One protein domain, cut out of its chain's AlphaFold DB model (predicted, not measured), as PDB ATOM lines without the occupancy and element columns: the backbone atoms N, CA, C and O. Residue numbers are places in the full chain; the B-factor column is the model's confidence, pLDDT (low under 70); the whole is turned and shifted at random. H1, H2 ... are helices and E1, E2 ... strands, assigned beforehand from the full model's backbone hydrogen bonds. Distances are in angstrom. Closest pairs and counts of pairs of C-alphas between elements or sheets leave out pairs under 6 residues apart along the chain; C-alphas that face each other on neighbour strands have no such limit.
ATOM      1  N   ILE A  32     -41.476 -62.425  25.874       86.81
ATOM      2  CA  ILE A  32     -41.272 -61.626  27.096       86.81
ATOM      3  C   ILE A  32     -40.564 -62.416  28.203       86.81
ATOM      4  O   ILE A  32     -39.933 -61.815  29.061       86.81
ATOM      5  N   LYS A  33     -40.640 -63.754  28.187       87.00
ATOM      6  CA  LYS A  33     -39.974 -64.606  29.188       87.00
ATOM      7  C   LYS A  33     -38.455 -64.450  29.177       87.00
ATOM      8  O   LYS A  33     -37.830 -64.668  30.207       87.00
ATOM      9  N   ASP A  34     -37.905 -64.072  28.031       88.50
ATOM     10  CA  ASP A  34     -36.469 -63.912  27.818       88.50
ATOM     11  C   ASP A  34     -36.031 -62.447  27.996       88.50
ATOM     12  O   ASP A  34     -34.860 -62.113  27.832       88.50
ATOM     13  N   ALA A  35     -36.967 -61.547  28.331       90.38
ATOM     14  CA  ALA A  35     -36.671 -60.143  28.560       90.38
ATOM     15  C   ALA A  35     -35.927 -59.937  29.895       90.38
ATOM     16  O   ALA A  35     -36.226 -60.614  30.881       90.38
ATOM     17  N   PRO A  36     -35.022 -58.944  29.982       90.50
ATOM     18  CA  PRO A  36     -34.222 -58.701  31.185       90.50
ATOM     19  C   PRO A  36     -35.057 -58.338  32.424       90.50
ATOM     20  O   PRO A  36     -34.600 -58.562  33.536       90.50
ATOM     21  N   TYR A  37     -36.273 -57.822  32.230       92.25
ATOM     22  CA  TYR A  37     -37.213 -57.433  33.286       92.25
ATOM     23  C   TYR A  37     -38.261 -58.506  33.619       92.25
ATOM     24  O   TYR A  37     -39.179 -58.262  34.402       92.25
ATOM     25  N   ALA A  38     -38.194 -59.688  32.997       92.75
ATOM     26  CA  ALA A  38     -39.227 -60.715  33.145       92.75
ATOM     27  C   ALA A  38     -39.366 -61.209  34.594       92.75
ATOM     28  O   ALA A  38     -40.475 -61.494  35.053       92.75
ATOM     29  N   SER A  39     -38.251 -61.289  35.328       91.69
ATOM     30  CA  SER A  39     -38.235 -61.654  36.747       91.69
ATOM     31  C   SER A  39     -38.974 -60.647  37.624       91.69
ATOM     32  O   SER A  39     -39.631 -61.044  38.587       91.69
ATOM     33  N   ASP A  40     -38.908 -59.368  37.260       91.12
ATOM     34  CA  ASP A  40     -39.375 -58.247  38.083       91.12
ATOM     35  C   ASP A  40     -40.900 -58.104  38.037       91.12
ATOM     36  O   ASP A  40     -41.505 -57.469  38.897       91.12
ATOM     37  N   MET A  41     -41.540 -58.754  37.059       92.06
ATOM     38  CA  MET A  41     -42.995 -58.826  36.931       92.06
ATOM     39  C   MET A  41     -43.642 -59.620  38.070       92.06
ATOM     40  O   MET A  41     -44.819 -59.430  38.385       92.06
ATOM     41  N   LYS A  42     -42.911 -60.570  38.664       91.00
ATOM     42  CA  LYS A  42     -43.476 -61.505  39.634       91.00
ATOM     43  C   LYS A  42     -43.817 -60.781  40.937       91.00
ATOM     44  O   LYS A  42     -42.957 -60.183  41.566       91.00
ATOM     45  N   GLY A  43     -45.069 -60.911  41.377       90.06
ATOM     46  CA  GLY A  43     -45.543 -60.336  42.642       90.06
ATOM     47  C   GLY A  43     -46.001 -58.879  42.547       90.06
ATOM     48  O   GLY A  43     -46.563 -58.369  43.511       90.06
ATOM     49  N   LYS A  44     -45.833 -58.227  41.391       93.62
ATOM     50  CA  LYS A  44     -46.359 -56.881  41.151       93.62
ATOM     51  C   LYS A  44     -47.857 -56.939  40.864       93.62
ATOM     52  O   LYS A  44     -48.320 -57.805  40.123       93.62
ATOM     53  N   THR A  45     -48.604 -55.994  41.429       93.81
ATOM     54  CA  THR A  45     -50.038 -55.823  41.148       93.81
ATOM     55  C   THR A  45     -50.236 -55.344  39.713       93.81
ATOM     56  O   THR A  45     -51.088 -55.861  38.992       93.81
ATOM     57  N   THR A  46     -49.402 -54.393  39.289       93.38
ATOM     58  CA  THR A  46     -49.330 -53.896  37.915       93.38
ATOM     59  C   THR A  46     -47.869 -53.812  37.502       93.38
ATOM     60  O   THR A  46     -47.023 -53.380  38.283       93.38
ATOM     61  N   PHE A  47     -47.572 -54.195  36.262       95.19
ATOM     62  CA  PHE A  47     -46.252 -54.035  35.665       95.19
ATOM     63  C   PHE A  47     -46.394 -53.607  34.206       95.19
ATOM     64  O   PHE A  47     -47.115 -54.234  33.431       95.19
ATOM     65  N   MET A  48     -45.689 -52.547  33.832       95.00
ATOM     66  CA  MET A  48     -45.567 -52.064  32.465       95.00
ATOM     67  C   MET A  48     -44.085 -51.922  32.143       95.00
ATOM     68  O   MET A  48     -43.333 -51.382  32.945       95.00
ATOM     69  N   ALA A  49     -43.668 -52.373  30.963       95.19
ATOM     70  CA  ALA A  49     -42.316 -52.152  30.479       95.19
ATOM     71  C   ALA A  49     -42.310 -51.735  29.011       95.19
ATOM     72  O   ALA A  49     -43.100 -52.217  28.199       95.19
ATOM     73  N   VAL A  50     -41.376 -50.850  28.690       94.50
ATOM     74  CA  VAL A  50     -41.043 -50.406  27.343       94.50
ATOM     75  C   VAL A  50     -39.629 -50.892  27.053       94.50
ATOM     76  O   VAL A  50     -38.657 -50.364  27.589       94.50
ATOM     77  N   ASN A  51     -39.519 -51.926  26.220       93.38
ATOM     78  CA  ASN A  51     -38.237 -52.477  25.793       93.38
ATOM     79  C   ASN A  51     -37.683 -51.644  24.628       93.38
ATOM     80  O   ASN A  51     -38.210 -51.686  23.513       93.38
ATOM     81  N   THR A  52     -36.625 -50.880  24.883       93.44
ATOM     82  CA  THR A  52     -36.022 -49.989  23.882       93.44
ATOM     83  C   THR A  52     -35.310 -50.761  22.779       93.44
ATOM     84  O   THR A  52     -35.322 -50.315  21.635       93.44
ATOM     85  N   GLU A  53     -34.756 -51.943  23.063       88.81
ATOM     86  CA  GLU A  53     -34.140 -52.795  22.038       88.81
ATOM     87  C   GLU A  53     -35.171 -53.281  21.023       88.81
ATOM     88  O   GLU A  53     -34.950 -53.179  19.819       88.81
ATOM     89  N   ALA A  54     -36.331 -53.738  21.503       90.44
ATOM     90  CA  ALA A  54     -37.424 -54.172  20.644       90.44
ATOM     91  C   ALA A  54     -37.940 -53.031  19.753       90.44
ATOM     92  O   ALA A  54     -38.218 -53.264  18.578       90.44
ATOM     93  N   ILE A  55     -38.022 -51.805  20.287       92.25
ATOM     94  CA  ILE A  55     -38.421 -50.610  19.526       92.25
ATOM     95  C   ILE A  55     -37.389 -50.275  18.451       92.25
ATOM     96  O   ILE A  55     -37.754 -50.097  17.291       92.25
ATOM     97  N   LEU A  56     -36.104 -50.213  18.813       93.06
ATOM     98  CA  LEU A  56     -35.021 -49.919  17.869       93.06
ATOM     99  C   LEU A  56     -34.893 -50.979  16.773       93.06
ATOM    100  O   LEU A  56     -34.406 -50.689  15.680       93.06
ATOM    101  N   ASP A  57     -35.364 -52.196  17.041       91.25
ATOM    102  CA  ASP A  57     -35.375 -53.279  16.072       91.25
ATOM    103  C   ASP A  57     -36.505 -53.216  15.043       91.25
ATOM    104  O   ASP A  57     -36.422 -53.920  14.028       91.25
ATOM    105  N   LEU A  58     -37.529 -52.382  15.265       91.50
ATOM    106  CA  LEU A  58     -38.650 -52.231  14.341       91.50
ATOM    107  C   LEU A  58     -38.163 -51.694  12.982       91.50
ATOM    108  O   LEU A  58     -37.422 -50.707  12.944       91.50
ATOM    109  N   PRO A  59     -38.618 -52.262  11.845       92.12
ATOM    110  CA  PRO A  59     -38.182 -51.826  10.515       92.12
ATOM    111  C   PRO A  59     -38.381 -50.330  10.256       92.12
ATOM    112  O   PRO A  59     -37.501 -49.677   9.702       92.12
ATOM    113  N   VAL A  60     -39.509 -49.770  10.707       93.31
ATOM    114  CA  VAL A  60     -39.794 -48.333  10.577       93.31
ATOM    115  C   VAL A  60     -38.808 -47.478  11.375       93.31
ATOM    116  O   VAL A  60     -38.345 -46.459  10.875       93.31
ATOM    117  N   VAL A  61     -38.414 -47.916  12.574       93.12
ATOM    118  CA  VAL A  61     -37.444 -47.195  13.407       93.12
ATOM    119  C   VAL A  61     -36.060 -47.260  12.773       93.12
ATOM    120  O   VAL A  61     -35.405 -46.232  12.651       93.12
ATOM    121  N   LYS A  62     -35.645 -48.427  12.263       92.56
ATOM    122  CA  LYS A  62     -34.384 -48.574  11.513       92.56
ATOM    123  C   LYS A  62     -34.335 -47.677  10.277       92.56
ATOM    124  O   LYS A  62     -33.315 -47.037  10.027       92.56
ATOM    125  N   MET A  63     -35.438 -47.600   9.530       93.81
ATOM    126  CA  MET A  63     -35.555 -46.704   8.380       93.81
ATOM    127  C   MET A  63     -35.410 -45.236   8.805       93.81
ATOM    128  O   MET A  63     -34.627 -44.502   8.204       93.81
ATOM    129  N   LEU A  64     -36.097 -44.813   9.869       93.62
ATOM    130  CA  LEU A  64     -35.983 -43.453  10.398       93.62
ATOM    131  C   LEU A  64     -34.578 -43.148  10.938       93.62
ATOM    132  O   LEU A  64     -34.088 -42.046  10.729       93.62
ATOM    133  N   THR A  65     -33.864 -44.109  11.529       90.06
ATOM    134  CA  THR A  65     -32.456 -43.917  11.930       90.06
ATOM    135  C   THR A  65     -31.552 -43.647  10.725       90.06
ATOM    136  O   THR A  65     -30.617 -42.854  10.817       90.06
ATOM    137  N   GLY A  66     -31.832 -44.277   9.579       88.31
ATOM    138  CA  GLY A  66     -31.074 -44.071   8.341       88.31
ATOM    139  C   GLY A  66     -31.377 -42.745   7.638       88.31
ATOM    140  O   GLY A  66     -30.455 -42.089   7.155       88.31
ATOM    141  N   PHE A  67     -32.652 -42.339   7.591       91.25
ATOM    142  CA  PHE A  67     -33.120 -41.230   6.745       91.25
ATOM    143  C   PHE A  67     -33.678 -40.014   7.507       91.25
ATOM    144  O   PHE A  67     -33.900 -38.971   6.902       91.25
ATOM    145  N   GLY A  68     -33.898 -40.114   8.817       87.81
ATOM    146  CA  GLY A  68     -34.586 -39.115   9.648       87.81
ATOM    147  C   GLY A  68     -33.738 -37.923  10.103       87.81
ATOM    148  O   GLY A  68     -34.183 -37.154  10.951       87.81
ATOM    149  N   GLY A  69     -32.528 -37.760   9.565       92.50
ATOM    150  CA  GLY A  69     -31.620 -36.664   9.916       92.50
ATOM    151  C   GLY A  69     -30.867 -36.856  11.240       92.50
ATOM    152  O   GLY A  69     -31.005 -37.868  11.929       92.50
ATOM    153  N   GLU A  70     -30.022 -35.879  11.577       89.19
ATOM    154  CA  GLU A  70     -29.114 -35.950  12.735       89.19
ATOM    155  C   GLU A  70     -29.849 -35.944  14.081       89.19
ATOM    156  O   GLU A  70     -29.470 -36.670  14.998       89.19
ATOM    157  N   GLU A  71     -30.950 -35.200  14.187       87.25
ATOM    158  CA  GLU A  71     -31.760 -35.148  15.405       87.25
ATOM    159  C   GLU A  71     -32.349 -36.527  15.752       87.25
ATOM    160  O   GLU A  71     -32.212 -37.003  16.881       87.25
ATOM    161  N   PHE A  72     -32.915 -37.239  14.768       90.75
ATOM    162  CA  PHE A  72     -33.439 -38.586  14.999       90.75
ATOM    163  C   PHE A  72     -32.325 -39.579  15.355       90.75
ATOM    164  O   PHE A  72     -32.481 -40.373  16.285       90.75
ATOM    165  N   LYS A  73     -31.178 -39.525  14.663       90.00
ATOM    166  CA  LYS A  73     -30.015 -40.370  14.990       90.00
ATOM    167  C   LYS A  73     -29.545 -40.161  16.425       90.00
ATOM    168  O   LYS A  73     -29.210 -41.132  17.100       90.00
ATOM    169  N   MET A  74     -29.543 -38.918  16.903       87.25
ATOM    170  CA  MET A  74     -29.179 -38.599  18.280       87.25
ATOM    171  C   MET A  74     -30.143 -39.249  19.283       87.25
ATOM    172  O   MET A  74     -29.690 -39.903  20.225       87.25
ATOM    173  N   TYR A  75     -31.458 -39.147  19.065       88.44
ATOM    174  CA  TYR A  75     -32.450 -39.807  19.923       88.44
ATOM    175  C   TYR A  75     -32.374 -41.337  19.853       88.44
ATOM    176  O   TYR A  75     -32.458 -42.003  20.885       88.44
ATOM    177  N   ALA A  76     -32.151 -41.907  18.666       91.69
ATOM    178  CA  ALA A  76     -31.932 -43.342  18.502       91.69
ATOM    179  C   ALA A  76     -30.672 -43.809  19.254       91.69
ATOM    180  O   ALA A  76     -30.690 -44.855  19.902       91.69
ATOM    181  N   ASN A  77     -29.601 -43.008  19.236       89.31
ATOM    182  CA  ASN A  77     -28.383 -43.274  19.997       89.31
ATOM    183  C   ASN A  77     -28.648 -43.242  21.512       89.31
ATOM    184  O   ASN A  77     -28.232 -44.160  22.218       89.31
ATOM    185  N   LEU A  78     -29.409 -42.264  22.018       88.81
ATOM    186  CA  LEU A  78     -29.837 -42.253  23.423       88.81
ATOM    187  C   LEU A  78     -30.620 -43.524  23.778       88.81
ATOM    188  O   LEU A  78     -30.266 -44.223  24.727       88.81
ATOM    189  N   ALA A  79     -31.654 -43.845  22.999       91.94
ATOM    190  CA  ALA A  79     -32.471 -45.032  23.220       91.94
ATOM    191  C   ALA A  79     -31.630 -46.320  23.190       91.94
ATOM    192  O   ALA A  79     -31.922 -47.256  23.928       91.94
ATOM    193  N   SER A  80     -30.553 -46.354  22.395       92.56
ATOM    194  CA  SER A  80     -29.661 -47.515  22.295       92.56
ATOM    195  C   SER A  80     -28.850 -47.783  23.564       92.56
ATOM    196  O   SER A  80     -28.410 -48.914  23.759       92.56
ATOM    197  N   LYS A  81     -28.688 -46.782  24.441       93.00
ATOM    198  CA  LYS A  81     -28.028 -46.915  25.751       93.00
ATOM    199  C   LYS A  81     -28.984 -47.395  26.846       93.00
ATOM    200  O   LYS A  81     -28.538 -47.826  27.907       93.00
ATOM    201  N   ILE A  82     -30.287 -47.339  26.592       94.31
ATOM    202  CA  ILE A  82     -31.336 -47.804  27.500       94.31
ATOM    203  C   ILE A  82     -31.652 -49.261  27.143       94.31
ATOM    204  O   ILE A  82     -31.729 -49.614  25.965       94.31
ATOM    205  N   SER A  83     -31.809 -50.118  28.148       94.25
ATOM    206  CA  SER A  83     -32.282 -51.497  27.982       94.25
ATOM    207  C   SER A  83     -33.810 -51.550  28.022       94.25
ATOM    208  O   SER A  83     -34.450 -52.099  27.125       94.25
ATOM    209  N   TYR A  84     -34.401 -50.944  29.053       95.00
ATOM    210  CA  TYR A  84     -35.843 -50.794  29.188       95.00
ATOM    211  C   TYR A  84     -36.190 -49.680  30.177       95.00
ATOM    212  O   TYR A  84     -35.374 -49.268  31.004       95.00
ATOM    213  N   LEU A  85     -37.433 -49.218  30.086       95.94
ATOM    214  CA  LEU A  85     -38.110 -48.441  31.119       95.94
ATOM    215  C   LEU A  85     -39.225 -49.315  31.693       95.94
ATOM    216  O   LEU A  85     -39.977 -49.904  30.914       95.94
ATOM    217  N   SER A  86     -39.362 -49.394  33.011       96.19
ATOM    218  CA  SER A  86     -40.489 -50.069  33.658       96.19
ATOM    219  C   SER A  86     -41.234 -49.134  34.604       96.19
ATOM    220  O   SER A  86     -40.685 -48.166  35.129       96.19
ATOM    221  N   ALA A  87     -42.512 -49.428  34.806       97.25
ATOM    222  CA  ALA A  87     -43.323 -48.888  35.879       97.25
ATOM    223  C   ALA A  87     -44.038 -50.059  36.553       97.25
ATOM    224  O   ALA A  87     -44.625 -50.906  35.874       97.25
ATOM    225  N   SER A  88     -43.985 -50.129  37.877       96.25
ATOM    226  CA  SER A  88     -44.598 -51.226  38.622       96.25
ATOM    227  C   SER A  88     -45.256 -50.748  39.906       96.25
ATOM    228  O   SER A  88     -44.907 -49.691  40.431       96.25
ATOM    229  N   SER A  89     -46.207 -51.528  40.414       95.81
ATOM    230  CA  SER A  89     -46.795 -51.317  41.734       95.81
ATOM    231  C   SER A  89     -46.789 -52.592  42.568       95.81
ATOM    232  O   SER A  89     -47.011 -53.698  42.067       95.81
ATOM    233  N   GLU A  90     -46.533 -52.426  43.862       93.62
ATOM    234  CA  GLU A  90     -46.545 -53.483  44.867       93.62
ATOM    235  C   GLU A  90     -47.157 -52.932  46.158       93.62
ATOM    236  O   GLU A  90     -46.604 -52.032  46.796       93.62
ATOM    237  N   GLY A  91     -48.341 -53.437  46.516       88.69
ATOM    238  CA  GLY A  91     -49.137 -52.863  47.599       88.69
ATOM    239  C   GLY A  91     -49.446 -51.384  47.338       88.69
ATOM    240  O   GLY A  91     -50.042 -51.043  46.320       88.69
ATOM    241  N   GLU A  92     -49.014 -50.519  48.255       90.94
ATOM    242  CA  GLU A  92     -49.184 -49.059  48.176       90.94
ATOM    243  C   GLU A  92     -47.988 -48.341  47.524       90.94
ATOM    244  O   GLU A  92     -48.014 -47.124  47.342       90.94
ATOM    245  N   THR A  93     -46.933 -49.073  47.148       93.19
ATOM    246  CA  THR A  93     -45.731 -48.492  46.534       93.19
ATOM    247  C   THR A  93     -45.804 -48.588  45.018       93.19
ATOM    248  O   THR A  93     -46.160 -49.630  44.470       93.19
ATOM    249  N   SER A  94     -45.417 -47.516  44.326       94.44
ATOM    250  CA  SER A  94     -45.197 -47.520  42.876       94.44
ATOM    251  C   SER A  94     -43.763 -47.106  42.558       94.44
ATOM    252  O   SER A  94     -43.241 -46.179  43.178       94.44
ATOM    253  N   SER A  95     -43.131 -47.780  41.599       94.50
ATOM    254  CA  SER A  95     -41.776 -47.482  41.129       94.50
ATOM    255  C   SER A  95     -41.756 -47.227  39.627       94.50
ATOM    256  O   SER A  95     -42.560 -47.780  38.875       94.50
ATOM    257  N   VAL A  96     -40.818 -46.383  39.197       96.00
ATOM    258  CA  VAL A  96     -40.432 -46.213  37.794       96.00
ATOM    259  C   VAL A  96     -38.931 -46.427  37.719       96.00
ATOM    260  O   VAL A  96     -38.184 -45.802  38.473       96.00
ATOM    261  N   GLU A  97     -38.489 -47.300  36.824       94.56
ATOM    262  CA  GLU A  97     -37.086 -47.686  36.705       94.56
ATOM    263  C   GLU A  97     -36.619 -47.474  35.269       94.56
ATOM    264  O   GLU A  97     -37.203 -47.994  34.319       94.56
ATOM    265  N   LEU A  98     -35.546 -46.697  35.117       94.06
ATOM    266  CA  LEU A  98     -34.816 -46.557  33.865       94.06
ATOM    267  C   LEU A  98     -33.568 -47.436  33.937       94.06
ATOM    268  O   LEU A  98     -32.619 -47.117  34.655       94.06
ATOM    269  N   CYS A  99     -33.554 -48.521  33.172       94.00
ATOM    270  CA  CYS A  99     -32.454 -49.474  33.178       94.00
ATOM    271  C   CYS A  99     -31.540 -49.232  31.978       94.00
ATOM    272  O   CYS A  99     -31.947 -49.379  30.824       94.00
ATOM    273  N   LEU A 100     -30.290 -48.858  32.253       94.88
ATOM    274  CA  LEU A 100     -29.253 -48.652  31.241       94.88
ATOM    275  C   LEU A 100     -28.602 -49.985  30.853       94.88
ATOM    276  O   LEU A 100     -28.594 -50.935  31.636       94.88
ATOM    277  N   LYS A 101     -28.074 -50.069  29.627       93.56
ATOM    278  CA  LYS A 101     -27.419 -51.290  29.125       93.56
ATOM    279  C   LYS A 101     -26.058 -51.536  29.761       93.56
ATOM    280  O   LYS A 101     -25.729 -52.680  30.057       93.56
ATOM    281  N   ASP A 102     -25.276 -50.475  29.937       94.50
ATOM    282  CA  ASP A 102     -23.986 -50.554  30.607       94.50
ATOM    283  C   ASP A 102     -24.222 -50.678  32.117       94.50
ATOM    284  O   ASP A 102     -24.767 -49.772  32.752       94.50
ATOM    285  N   LYS A 103     -23.845 -51.836  32.661       91.62
ATOM    286  CA  LYS A 103     -23.961 -52.166  34.085       91.62
ATOM    287  C   LYS A 103     -22.674 -51.880  34.859       91.62
ATOM    288  O   LYS A 103     -22.706 -51.876  36.088       91.62
ATOM    289  N   ASP A 104     -21.574 -51.643  34.154       95.88
ATOM    290  CA  ASP A 104     -20.239 -51.474  34.724       95.88
ATOM    291  C   ASP A 104     -19.953 -49.997  35.032       95.88
ATOM    292  O   ASP A 104     -19.215 -49.671  35.965       95.88
ATOM    293  N   THR A 105     -20.588 -49.080  34.296       95.00
ATOM    294  CA  THR A 105     -20.514 -47.642  34.566       95.00
ATOM    295  C   THR A 105     -21.664 -47.184  35.455       95.00
ATOM    296  O   THR A 105     -22.833 -47.478  35.218       95.00
ATOM    297  N   ASN A 106     -21.354 -46.346  36.443       95.31
ATOM    298  CA  ASN A 106     -22.361 -45.687  37.270       95.31
ATOM    299  C   ASN A 106     -23.436 -44.965  36.421       95.31
ATOM    300  O   ASN A 106     -23.111 -44.176  35.533       95.31
ATOM    301  N   ALA A 107     -24.717 -45.187  36.733       93.75
ATOM    302  CA  ALA A 107     -25.831 -44.653  35.950       93.75
ATOM    303  C   ALA A 107     -25.862 -43.115  35.885       93.75
ATOM    304  O   ALA A 107     -26.112 -42.550  34.821       93.75
ATOM    305  N   LEU A 108     -25.545 -42.420  36.986       94.62
ATOM    306  CA  LEU A 108     -25.487 -40.955  36.996       94.62
ATOM    307  C   LEU A 108     -24.377 -40.447  36.074       94.62
ATOM    308  O   LEU A 108     -24.590 -39.490  35.334       94.62
ATOM    309  N   LYS A 109     -23.217 -41.114  36.068       95.31
ATOM    310  CA  LYS A 109     -22.134 -40.788  35.135       95.31
ATOM    311  C   LYS A 109     -22.593 -40.932  33.682       95.31
ATOM    312  O   LYS A 109     -22.383 -40.006  32.905       95.31
ATOM    313  N   GLN A 110     -23.260 -42.031  33.333       93.25
ATOM    314  CA  GLN A 110     -23.783 -42.234  31.977       93.25
ATOM    315  C   GLN A 110     -24.773 -41.131  31.562       93.25
ATOM    316  O   GLN A 110     -24.686 -40.612  30.449       93.25
ATOM    317  N   ILE A 111     -25.684 -40.739  32.461       91.81
ATOM    318  CA  ILE A 111     -26.665 -39.665  32.218       91.81
ATOM    319  C   ILE A 111     -25.967 -38.312  32.029       91.81
ATOM    320  O   ILE A 111     -26.293 -37.572  31.102       91.81
ATOM    321  N   VAL A 112     -24.990 -37.988  32.879       93.12
ATOM    322  CA  VAL A 112     -24.226 -36.734  32.787       93.12
ATOM    323  C   VAL A 112     -23.408 -36.679  31.500       93.12
ATOM    324  O   VAL A 112     -23.410 -35.654  30.821       93.12
ATOM    325  N   ASP A 113     -22.728 -37.767  31.142       91.44
ATOM    326  CA  ASP A 113     -21.933 -37.835  29.915       91.44
ATOM    327  C   ASP A 113     -22.829 -37.692  28.674       91.44
ATOM    328  O   ASP A 113     -22.462 -37.003  27.721       91.44
ATOM    329  N   PHE A 114     -24.044 -38.251  28.708       86.19
ATOM    330  CA  PHE A 114     -25.040 -38.005  27.669       86.19
ATOM    331  C   PHE A 114     -25.458 -36.529  27.595       86.19
ATOM    332  O   PHE A 114     -25.476 -35.957  26.509       86.19
ATOM    333  N   ALA A 115     -25.767 -35.897  28.730       89.25
ATOM    334  CA  ALA A 115     -26.165 -34.491  28.755       89.25
ATOM    335  C   ALA A 115     -25.060 -33.566  28.210       89.25
ATOM    336  O   ALA A 115     -25.357 -32.614  27.492       89.25
ATOM    337  N   LYS A 116     -23.788 -33.875  28.494       90.19
ATOM    338  CA  LYS A 116     -22.636 -33.167  27.916       90.19
ATOM    339  C   LYS A 116     -22.562 -33.342  26.404       90.19
ATOM    340  O   LYS A 116     -22.520 -32.347  25.689       90.19
ATOM    341  N   GLN A 117     -22.658 -34.586  25.927       83.19
ATOM    342  CA  GLN A 117     -22.688 -34.887  24.496       83.19
ATOM    343  C   GLN A 117     -23.817 -34.123  23.784       83.19
ATOM    344  O   GLN A 117     -23.601 -33.576  22.707       83.19
ATOM    345  N   PHE A 118     -25.003 -34.053  24.397       81.44
ATOM    346  CA  PHE A 118     -26.153 -33.311  23.874       81.44
ATOM    347  C   PHE A 118     -25.908 -31.794  23.837       81.44
ATOM    348  O   PHE A 118     -26.293 -31.128  22.881       81.44
ATOM    349  N   ALA A 119     -25.249 -31.242  24.857       85.44
ATOM    350  CA  ALA A 119     -24.903 -29.824  24.929       85.44
ATOM    351  C   ALA A 119     -23.698 -29.430  24.046       85.44
ATOM    352  O   ALA A 119     -23.368 -28.247  23.979       85.44
ATOM    353  N   GLY A 120     -23.042 -30.392  23.384       79.38
ATOM    354  CA  GLY A 120     -21.830 -30.162  22.590       79.38
ATOM    355  C   GLY A 120     -20.574 -29.895  23.429       79.38
ATOM    356  O   GLY A 120     -19.683 -29.187  22.963       79.38
TER     357      GLY A 120
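AT A GLANCE: This is residues 32 to 120 of the 121 residues of an uncharacterized protein of Bacteroides reticulotermitis JCM 10512 (UniProt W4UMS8). What shape do these atoms make? A long, narrow antiparallel sheet of three strands, in the order E1, E2, E3, makes one end of the longest axis, and H2, H3 and H4 make a small helical head at the other. H5 runs beside H4 across a gap, and H1 only grazes the sheet. What is it made of, and how tightly? The 89 printed residues hold H1, E1, H2, H3, H4, E2, E3 and H5 in that order, a mixed class of helices and strands. The whole is loose, with a radius of gyration of the C-alphas of 15.2 A and spans of 44 by 31 by 22 A.

HOW THE PARTS SIT: How are the strands paired? E1, residues 46 to 51, is antiparallel to E2, residues 82 to 90, at 176 degrees, with N 48 and O 87 within hydrogen-bond range at 2.8 A. E2 and E3, residues 93 to 100, form a hairpin, antiparallel at 170 degrees, with N 86 and O 97 2.9 A apart. How do the helices stand? H4, residues 69 to 81, touches H2, residues 52 to 56, with residues 76 to 80 alone; the closest C-alphas, of Thr 52 and Ala 79, are 6.1 A apart. It touches H3, residues 59 to 67, with residues 72 to 76 alone, closest at the C-alphas of Thr 65 and Lys 73, 5.3 A, at a steep tilt of 50 degrees, opposite ways. H5, residues 107 to 119, is close to H4 but not clearly touching, the closest C-alphas, of Leu 78 and Phe 114, being 7.7 A apart. What of the backbones? Every O i to N i+4 pair is within hydrogen-bond range in H2, H3, H4 and H5.

IN THESE COORDINATES: Where do the elements begin and end? H1, residues 38 to 41, begins at C-alpha 38 (-39.227, -60.715, 33.145), and H5 ends at C-alpha 119 (-24.903, -29.824, 24.929). Which are long? E2 measures 23.8 A, E3 22.5 A, H4 19.2 A and H5 18.5 A.

THE WHOLE: How far does it reach? The two C-alphas farthest apart, of Phe 67 and Gly 91, are 45.4 A apart. Is anything cut or uncertain? The printed part has no cut, no link is long, and no printed residue is under 70 in pLDDT.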